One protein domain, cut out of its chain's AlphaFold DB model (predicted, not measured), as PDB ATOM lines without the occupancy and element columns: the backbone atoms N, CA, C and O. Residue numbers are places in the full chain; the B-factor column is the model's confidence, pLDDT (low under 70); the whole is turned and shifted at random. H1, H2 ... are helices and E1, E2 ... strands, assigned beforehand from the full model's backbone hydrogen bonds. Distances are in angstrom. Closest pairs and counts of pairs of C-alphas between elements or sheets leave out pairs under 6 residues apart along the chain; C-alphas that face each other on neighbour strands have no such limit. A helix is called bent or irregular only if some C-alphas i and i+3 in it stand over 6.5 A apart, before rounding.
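AT A GLANCE: This is residues 4 to 71 of the 82 residues of an uncharacterized protein of Desulfobulbaceae bacterium BRH_c16a (UniProt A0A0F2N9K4). This domain has little regular structure: a bent two-stranded hairpin, E1 and E2, makes one end of an elongated shape, and long loops with the short helix H1 make the other. Residues 46 to 57 fold back along the hairpin. The 68 printed residues run H1, E1, E2; the sheet is antiparallel, the class mostly strand, with 20 residues in named elements. The whole is compact, with a radius of gyration of the C-alphas of 12.2 A and spans of 38 by 23 by 18 A.

IN THESE COORDINATES: H1, residues 4 to 7, begins at C-alpha 4 (102.071, 223.386, 206.912). E1, residues 25 to 32, is 18.7 A long and bends by 63 degrees at residue 28. E2, residues 38 to 45, is 19.6 A long, bends by 57 degrees at residue 41 and ends at C-alpha 45 (100.315, 212.258, 209.158).

HOW THE PARTS SIT: H1 is apart from E2; its one O i to N i+3 pair is not within hydrogen-bond range, and it is too short for an O i to N i+4 pair. E1 and E2 form a hairpin, antiparallel at 150 degrees; N 26 and O 44 are 2.9 A apart, within hydrogen-bond range. Residues 11 to 12 pair with residues 62 to 63, antiparallel.

THE WHOLE: The C-alphas farthest apart, Asp 16 and Asn 35, are 39.5 A apart. The H1 to E1 link is long. The printed part has no cut, and no printed residue is under 70 in pLDDT.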
ATOM      1  N   ILE A   4     102.251 223.984 205.576       95.94
ATOM      2  CA  ILE A   4     102.071 223.386 206.912       95.94
ATOM      3  C   ILE A   4     103.330 222.660 207.415       95.94
ATOM      4  O   ILE A   4     103.594 222.639 208.608       95.94
ATOM      5  N   LYS A   5     104.150 222.087 206.523       95.94
ATOM      6  CA  LYS A   5     105.418 221.455 206.924       95.94
ATOM      7  C   LYS A   5     106.442 222.490 207.377       95.94
ATOM      8  O   LYS A   5     107.197 222.208 208.297       95.94
ATOM      9  N   GLU A   6     106.455 223.659 206.745       96.19
ATOM     10  CA  GLU A   6     107.314 224.778 207.141       96.19
ATOM     11  C   GLU A   6     106.862 225.349 208.489       96.19
ATOM     12  O   GLU A   6     107.673 225.462 209.400       96.19
ATOM     13  N   GLN A   7     105.557 225.591 208.657       97.06
ATOM     14  CA  GLN A   7     104.970 226.097 209.907       97.06
ATOM     15  C   GLN A   7     105.189 225.173 211.112       97.06
ATOM     16  O   GLN A   7     105.283 225.647 212.236       97.06
ATOM     17  N   LEU A   8     105.246 223.859 210.883       96.62
ATOM     18  CA  LEU A   8     105.488 222.858 211.923       96.62
ATOM     19  C   LEU A   8     106.974 222.494 212.080       96.62
ATOM     20  O   LEU A   8     107.282 221.501 212.742       96.62
ATOM     21  N   HIS A   9     107.875 223.220 211.411       96.50
ATOM     22  CA  HIS A   9     109.319 222.974 211.408       96.50
ATOM     23  C   HIS A   9     109.682 221.510 211.112       96.50
ATOM     24  O   HIS A   9     110.534 220.902 211.765       96.50
ATOM     25  N   TYR A  10     109.016 220.926 210.108       96.75
ATOM     26  CA  TYR A  10     109.219 219.538 209.712       96.75
ATOM     27  C   TYR A  10     110.649 219.312 209.215       96.75
ATOM     28  O   TYR A  10     111.049 219.820 208.167       96.75
ATOM     29  N   LYS A  11     111.413 218.508 209.950       95.62
ATOM     30  CA  LYS A  11     112.854 218.315 209.740       95.62
ATOM     31  C   LYS A  11     113.269 216.876 210.025       95.62
ATOM     32  O   LYS A  11     112.443 216.055 210.420       95.62
ATOM     33  N   ARG A  12     114.542 216.543 209.804       95.19
ATOM     34  CA  ARG A  12     115.091 215.235 210.194       95.19
ATOM     35  C   ARG A  12     114.951 215.049 211.711       95.19
ATOM     36  O   ARG A  12     115.234 215.975 212.464       95.19
ATOM     37  N   GLY A  13     114.464 213.881 212.124       88.50
ATOM     38  CA  GLY A  13     114.275 213.518 213.524       88.50
ATOM     39  C   GLY A  13     115.589 213.195 214.221       88.50
ATOM     40  O   GLY A  13     116.651 213.142 213.592       88.50
ATOM     41  N   TYR A  14     115.487 212.968 215.525       84.44
ATOM     42  CA  TYR A  14     116.587 212.498 216.366       84.44
ATOM     43  C   TYR A  14     116.502 210.977 216.532       84.44
ATOM     44  O   TYR A  14     115.535 210.357 216.089       84.44
ATOM     45  N   THR A  15     117.509 210.375 217.165       79.50
ATOM     46  CA  THR A  15     117.554 208.926 217.420       79.50
ATOM     47  C   THR A  15     116.344 208.424 218.215       79.50
ATOM     48  O   THR A  15     115.918 207.295 218.011       79.50
ATOM     49  N   ASP A  16     115.788 209.256 219.095       80.06
ATOM     50  CA  ASP A  16     114.758 208.908 220.081       80.06
ATOM     51  C   ASP A  16     113.367 209.488 219.773       80.06
ATOM     52  O   ASP A  16     112.400 209.193 220.473       80.06
ATOM     53  N   ARG A  17     113.258 210.361 218.764       88.12
ATOM     54  CA  ARG A  17     112.018 211.073 218.443       88.12
ATOM     55  C   ARG A  17     111.878 211.252 216.941       88.12
ATOM     56  O   ARG A  17     112.513 212.128 216.336       88.12
ATOM     57  N   CYS A  18     111.005 210.447 216.345       95.31
ATOM     58  CA  CYS A  18     110.665 210.552 214.936       95.31
ATOM     59  C   CYS A  18     109.185 210.249 214.660       95.31
ATOM     60  O   CYS A  18     108.428 209.835 215.530       95.31
ATOM     61  N   CYS A  19     108.731 210.531 213.442       96.12
ATOM     62  CA  CYS A  19     107.334 210.431 213.062       96.12
ATOM     63  C   CYS A  19     106.798 209.014 213.247       96.12
ATOM     64  O   CYS A  19     105.649 208.913 213.644       96.12
ATOM     65  N   SER A  20     107.578 207.951 213.024       95.19
ATOM     66  CA  SER A  20     107.091 206.581 213.264       95.19
ATOM     67  C   SER A  20     106.676 206.320 214.713       95.19
ATOM     68  O   SER A  20     105.816 205.476 214.940       95.19
ATOM     69  N   ASP A  21     107.209 207.084 215.670       93.69
ATOM     70  CA  ASP A  21     106.879 206.965 217.097       93.69
ATOM     71  C   ASP A  21     105.735 207.905 217.517       93.69
ATOM     72  O   ASP A  21     105.341 207.947 218.682       93.69
ATOM     73  N   CYS A  22     105.215 208.707 216.583       96.06
ATOM     74  CA  CYS A  22     104.194 209.714 216.840       96.06
ATOM     75  C   CYS A  22     102.779 209.145 216.675       96.06
ATOM     76  O   CYS A  22     102.452 208.506 215.679       96.06
ATOM     77  N   ASN A  23     101.879 209.517 217.578       96.75
ATOM     78  CA  ASN A  23     100.459 209.162 217.590       96.75
ATOM     79  C   ASN A  23      99.691 209.625 216.343       96.75
ATOM     80  O   ASN A  23      98.595 209.131 216.075       96.75
ATOM     81  N   HIS A  24     100.225 210.607 215.615       97.12
ATOM     82  CA  HIS A  24      99.621 211.148 214.399       97.12
ATOM     83  C   HIS A  24     100.107 210.463 213.121       97.12
ATOM     84  O   HIS A  24      99.613 210.791 212.037       97.12
ATOM     85  N   TYR A  25     101.090 209.569 213.214       97.69
ATOM     86  CA  TYR A  25     101.637 208.868 212.067       97.69
ATOM     87  C   TYR A  25     100.714 207.752 211.604       97.69
ATOM     88  O   TYR A  25     100.186 206.970 212.389       97.69
ATOM     89  N   VAL A  26     100.525 207.702 210.292       97.75
ATOM     90  CA  VAL A  26      99.763 206.665 209.610       97.75
ATOM     91  C   VAL A  26     100.732 205.978 208.667       97.75
ATOM     92  O   VAL A  26     101.073 206.540 207.630       97.75
ATOM     93  N   GLU A  27     101.200 204.790 209.041       96.69
ATOM     94  CA  GLU A  27     102.199 204.034 208.278       96.69
ATOM     95  C   GLU A  27     101.691 203.653 206.881       96.69
ATOM     96  O   GLU A  27     102.382 203.852 205.881       96.69
ATOM     97  N   SER A  28     100.447 203.172 206.818       96.88
ATOM     98  CA  SER A  28      99.844 202.593 205.619       96.88
ATOM     99  C   SER A  28      98.582 203.354 205.208       96.88
ATOM    100  O   SER A  28      97.456 202.920 205.439       96.88
ATOM    101  N   PHE A  29      98.752 204.540 204.617       97.62
ATOM    102  CA  PHE A  29      97.647 205.283 204.007       97.62
ATOM    103  C   PHE A  29      97.514 204.909 202.527       97.62
ATOM    104  O   PHE A  29      98.500 204.989 201.790       97.62
ATOM    105  N   LYS A  30      96.302 204.543 202.089       96.62
ATOM    106  CA  LYS A  30      96.011 204.183 200.694       96.62
ATOM    107  C   LYS A  30      96.305 205.350 199.749       96.62
ATOM    108  O   LYS A  30      95.843 206.472 199.957       96.62
ATOM    109  N   LEU A  31      97.065 205.085 198.697       96.38
ATOM    110  CA  LEU A  31      97.440 206.052 197.678       96.38
ATOM    111  C   LEU A  31      96.638 205.782 196.415       96.38
ATOM    112  O   LEU A  31      96.665 204.683 195.876       96.38
ATOM    113  N   THR A  32      95.946 206.807 195.933       96.25
ATOM    114  CA  THR A  32      95.189 206.743 194.686       96.25
ATOM    115  C   THR A  32      95.714 207.785 193.712       96.25
ATOM    116  O   THR A  32      95.966 208.931 194.105       96.25
ATOM    117  N   GLY A  33      95.889 207.403 192.449       91.56
ATOM    118  CA  GLY A  33      96.220 208.347 191.385       91.56
ATOM    119  C   GLY A  33      95.014 209.187 190.969       91.56
ATOM    120  O   GLY A  33      93.914 209.049 191.507       91.56
ATOM    121  N   ILE A  34      95.220 210.084 190.003       88.88
ATOM    122  CA  ILE A  34      94.190 211.040 189.552       88.88
ATOM    123  C   ILE A  34      92.970 210.310 188.969       88.88
ATOM    124  O   ILE A  34      91.840 210.738 189.180       88.88
ATOM    125  N   ASN A  35      93.197 209.165 188.323       92.69
ATOM    126  CA  ASN A  35      92.152 208.344 187.711       92.69
ATOM    127  C   ASN A  35      91.611 207.253 188.655       92.69
ATOM    128  O   ASN A  35      90.968 206.314 188.202       92.69
ATOM    129  N   GLY A  36      91.916 207.328 189.957       90.56
ATOM    130  CA  GLY A  36      91.519 206.306 190.933       90.56
ATOM    131  C   GLY A  36      92.358 205.025 190.900       90.56
ATOM    132  O   GLY A  36      92.037 204.083 191.621       90.56
ATOM    133  N   GLU A  37      93.438 204.990 190.110       95.12
ATOM    134  CA  GLU A  37      94.409 203.889 190.103       95.12
ATOM    135  C   GLU A  37      94.968 203.631 191.510       95.12
ATOM    136  O   GLU A  37      95.242 204.574 192.261       95.12
ATOM    137  N   ASP A  38      95.139 202.359 191.867       95.56
ATOM    138  CA  ASP A  38      95.780 201.975 193.122       95.56
ATOM    139  C   ASP A  38      97.297 202.155 192.997       95.56
ATOM    140  O   ASP A  38      97.960 201.483 192.208       95.56
ATOM    141  N   LEU A  39      97.842 203.087 193.777       95.00
ATOM    142  CA  LEU A  39      99.276 203.366 193.852       95.00
ATOM    143  C   LEU A  39      99.921 202.709 195.081       95.00
ATOM    144  O   LEU A  39     101.066 203.018 195.423       95.00
ATOM    145  N   GLY A  40      99.188 201.830 195.765       96.06
ATOM    146  CA  GLY A  40      99.618 201.128 196.960       96.06
ATOM    147  C   GLY A  40      99.391 201.942 198.229       96.06
ATOM    148  O   GLY A  40      98.418 202.680 198.372       96.06
ATOM    149  N   HIS A  41     100.299 201.794 199.190       97.38
ATOM    150  CA  HIS A  41     100.193 202.431 200.499       97.38
ATOM    151  C   HIS A  41     101.449 203.232 200.816       97.38
ATOM    152  O   HIS A  41     102.543 202.941 200.330       97.38
ATOM    153  N   GLY A  42     101.311 204.253 201.654       96.38
ATOM    154  CA  GLY A  42     102.481 204.940 202.164       96.38
ATOM    155  C   GLY A  42     102.226 205.847 203.358       96.38
ATOM    156  O   GLY A  42     101.084 206.174 203.676       96.38
ATOM    157  N   PRO A  43     103.311 206.327 203.981       97.62
ATOM    158  CA  PRO A  43     103.245 207.050 205.238       97.62
ATOM    159  C   PRO A  43     102.623 208.438 205.102       97.62
ATOM    160  O   PRO A  43     103.028 209.244 204.247       97.62
ATOM    161  N   ARG A  44     101.671 208.745 205.982       97.81
ATOM    162  CA  ARG A  44     101.010 210.050 206.122       97.81
ATOM    163  C   ARG A  44     100.953 210.483 207.586       97.81
ATOM    164  O   ARG A  44     101.384 209.766 208.483       97.81
ATOM    165  N   CYS A  45     100.484 211.704 207.819       97.88
ATOM    166  CA  CYS A  45     100.315 212.258 209.158       97.88
ATOM    167  C   CYS A  45      98.950 212.937 209.254       97.88
ATOM    168  O   CYS A  45      98.602 213.726 208.376       97.88
ATOM    169  N   GLY A  46      98.206 212.662 210.325       97.38
ATOM    170  CA  GLY A  46      96.883 213.246 210.564       97.38
ATOM    171  C   GLY A  46      96.889 214.774 210.689       97.38
ATOM    172  O   GLY A  46      95.902 215.409 210.341       97.38
ATOM    173  N   ILE A  47      98.010 215.372 211.114       97.38
ATOM    174  CA  ILE A  47      98.152 216.831 211.264       97.38
ATOM    175  C   ILE A  47      98.545 217.512 209.947       97.38
ATOM    176  O   ILE A  47      97.975 218.533 209.581       97.38
ATOM    177  N   ILE A  48      99.512 216.955 209.208       96.50
ATOM    178  CA  ILE A  48      99.961 217.525 207.921       96.50
ATOM    179  C   ILE A  48      98.921 217.279 206.816       96.50
ATOM    180  O   ILE A  48      98.750 218.109 205.922       96.50
ATOM    181  N   GLY A  49      98.240 216.133 206.869       96.44
ATOM    182  CA  GLY A  49      97.130 215.778 205.995       96.44
ATOM    183  C   GLY A  49      97.204 214.352 205.449       96.44
ATOM    184  O   GLY A  49      98.269 213.834 205.098       96.44
ATOM    185  N   LEU A  50      96.025 213.746 205.306       96.12
ATOM    186  CA  LEU A  50      95.805 212.411 204.757       96.12
ATOM    187  C   LEU A  50      95.362 212.505 203.291       96.12
ATOM    188  O   LEU A  50      94.204 212.280 202.957       96.12
ATOM    189  N   LYS A  51      96.280 212.918 202.410       95.12
ATOM    190  CA  LYS A  51      96.017 213.014 200.965       95.12
ATOM    191  C   LYS A  51      97.032 212.199 200.159       95.12
ATOM    192  O   LYS A  51      98.199 212.112 200.559       95.12
ATOM    193  N   PRO A  52      96.644 211.638 198.998       93.38
ATOM    194  CA  PRO A  52      97.523 210.773 198.210       93.38
ATOM    195  C   PRO A  52      98.713 211.520 197.581       93.38
ATOM    196  O   PRO A  52      99.757 210.915 197.347       93.38
ATOM    197  N   GLY A  53      98.628 212.843 197.400       91.75
ATOM    198  CA  GLY A  53      99.667 213.647 196.745       91.75
ATOM    199  C   GLY A  53     101.059 213.579 197.395       91.75
ATOM    200  O   GLY A  53     101.201 213.575 198.620       91.75
ATOM    201  N   ARG A  54     102.114 213.613 196.562       92.12
ATOM    202  CA  ARG A  54     103.532 213.516 196.985       92.12
ATOM    203  C   ARG A  54     103.920 214.534 198.060       92.12
ATOM    204  O   ARG A  54     104.708 214.225 198.948       92.12
ATOM    205  N   MET A  55     103.344 215.732 198.012       94.44
ATOM    206  CA  MET A  55     103.628 216.802 198.970       94.44
ATOM    207  C   MET A  55     103.238 216.439 200.420       94.44
ATOM    208  O   MET A  55     103.898 216.898 201.355       94.44
ATOM    209  N   TYR A  56     102.250 215.552 200.603       96.31
ATOM    210  CA  TYR A  56     101.778 215.047 201.900       96.31
ATOM    211  C   TYR A  56     102.586 213.853 202.427       96.31
ATOM    212  O   TYR A  56     102.387 213.438 203.565       96.31
ATOM    213  N   ARG A  57     103.527 213.309 201.642       96.19
ATOM    214  CA  ARG A  57     104.379 212.186 202.060       96.19
ATOM    215  C   ARG A  57     105.163 212.524 203.324       96.19
ATOM    216  O   ARG A  57     105.788 213.584 203.390       96.19
ATOM    217  N   ILE A  58     105.179 211.606 204.286       97.44
ATOM    218  CA  ILE A  58     105.950 211.721 205.527       97.44
ATOM    219  C   ILE A  58     107.114 210.734 205.490       97.44
ATOM    220  O   ILE A  58     106.939 209.570 205.153       97.44
ATOM    221  N   ASN A  59     108.314 211.194 205.818       96.12
ATOM    222  CA  ASN A  59     109.424 210.317 206.155       96.12
ATOM    223  C   ASN A  59     109.270 209.874 207.625       96.12
ATOM    224  O   ASN A  59     109.177 210.757 208.484       96.12
ATOM    225  N   PRO A  60     109.245 208.563 207.935       95.81
ATOM    226  CA  PRO A  60     109.166 208.079 209.316       95.81
ATOM    227  C   PRO A  60     110.309 208.598 210.196       95.81
ATOM    228  O   PRO A  60     110.087 208.862 211.367       95.81
ATOM    229  N   LYS A  61     111.494 208.856 209.621       96.19
ATOM    230  CA  LYS A  61     112.687 209.349 210.336       96.19
ATOM    231  C   LYS A  61     112.724 210.870 210.546       96.19
ATOM    232  O   LYS A  61     113.752 211.409 210.948       96.19
ATOM    233  N   ASN A  62     111.652 211.586 210.217       97.00
ATOM    234  CA  ASN A  62     111.550 213.034 210.419       97.00
ATOM    235  C   ASN A  62     110.741 213.363 211.680       97.00
ATOM    236  O   ASN A  62     110.175 212.471 212.286       97.00
ATOM    237  N   ILE A  63     110.668 214.633 212.072       97.50
ATOM    238  CA  ILE A  63     109.877 215.121 213.207       97.50
ATOM    239  C   ILE A  63     109.295 216.508 212.903       97.50
ATOM    240  O   ILE A  63     109.756 217.182 211.983       97.50
ATOM    241  N   CYS A  64     108.281 216.928 213.660       96.81
ATOM    242  CA  CYS A  64     107.716 218.280 213.647       96.81
ATOM    243  C   CYS A  64     107.309 218.709 215.063       96.81
ATOM    244  O   CYS A  64     107.237 217.867 215.957       96.81
ATOM    245  N   ASP A  65     106.961 219.981 215.240       96.81
ATOM    246  CA  ASP A  65     106.586 220.560 216.542       96.81
ATOM    247  C   ASP A  65     105.310 219.967 217.154       96.81
ATOM    248  O   ASP A  65     105.060 220.104 218.348       96.81
ATOM    249  N   LYS A  66     104.488 219.292 216.346       96.62
ATOM    250  CA  LYS A  66     103.287 218.570 216.795       96.62
ATOM    251  C   LYS A  66     103.565 217.087 217.057       96.62
ATOM    252  O   LYS A  66     102.673 216.260 216.909       96.62
ATOM    253  N   PHE A  67     104.808 216.729 217.372       96.06
ATOM    254  CA  PHE A  67     105.143 215.380 217.815       96.06
ATOM    255  C   PHE A  67     104.448 215.068 219.144       96.06
ATOM    256  O   PHE A  67     104.542 215.841 220.092       96.06
ATOM    257  N   ASP A  68     103.778 213.922 219.204       94.81
ATOM    258  CA  ASP A  68     103.118 213.420 220.402       94.81
ATOM    259  C   ASP A  68     103.236 211.895 220.426       94.81
ATOM    260  O   ASP A  68     102.750 211.232 219.516       94.81
ATOM    261  N   ASN A  69     103.863 211.335 221.455       92.81
ATOM    262  CA  ASN A  69     103.958 209.893 221.704       92.81
ATOM    263  C   ASN A  69     103.318 209.499 223.046       92.81
ATOM    264  O   ASN A  69     103.584 208.421 223.580       92.81
ATOM    265  N   SER A  70     102.442 210.352 223.591       91.88
ATOM    266  CA  SER A  70     101.786 210.149 224.890       91.88
ATOM    267  C   SER A  70     101.097 208.788 225.015       91.88
ATOM    268  O   SER A  70     101.299 208.104 226.011       91.88
ATOM    269  N   LYS A  71     100.372 208.320 223.986       89.56
ATOM    270  CA  LYS A  71      99.730 206.991 223.992       89.56
ATOM    271  C   LYS A  71     100.721 205.845 224.206       89.56
ATOM    272  O   LYS A  71     100.380 204.876 224.884       89.56
TER     273      LYS A  71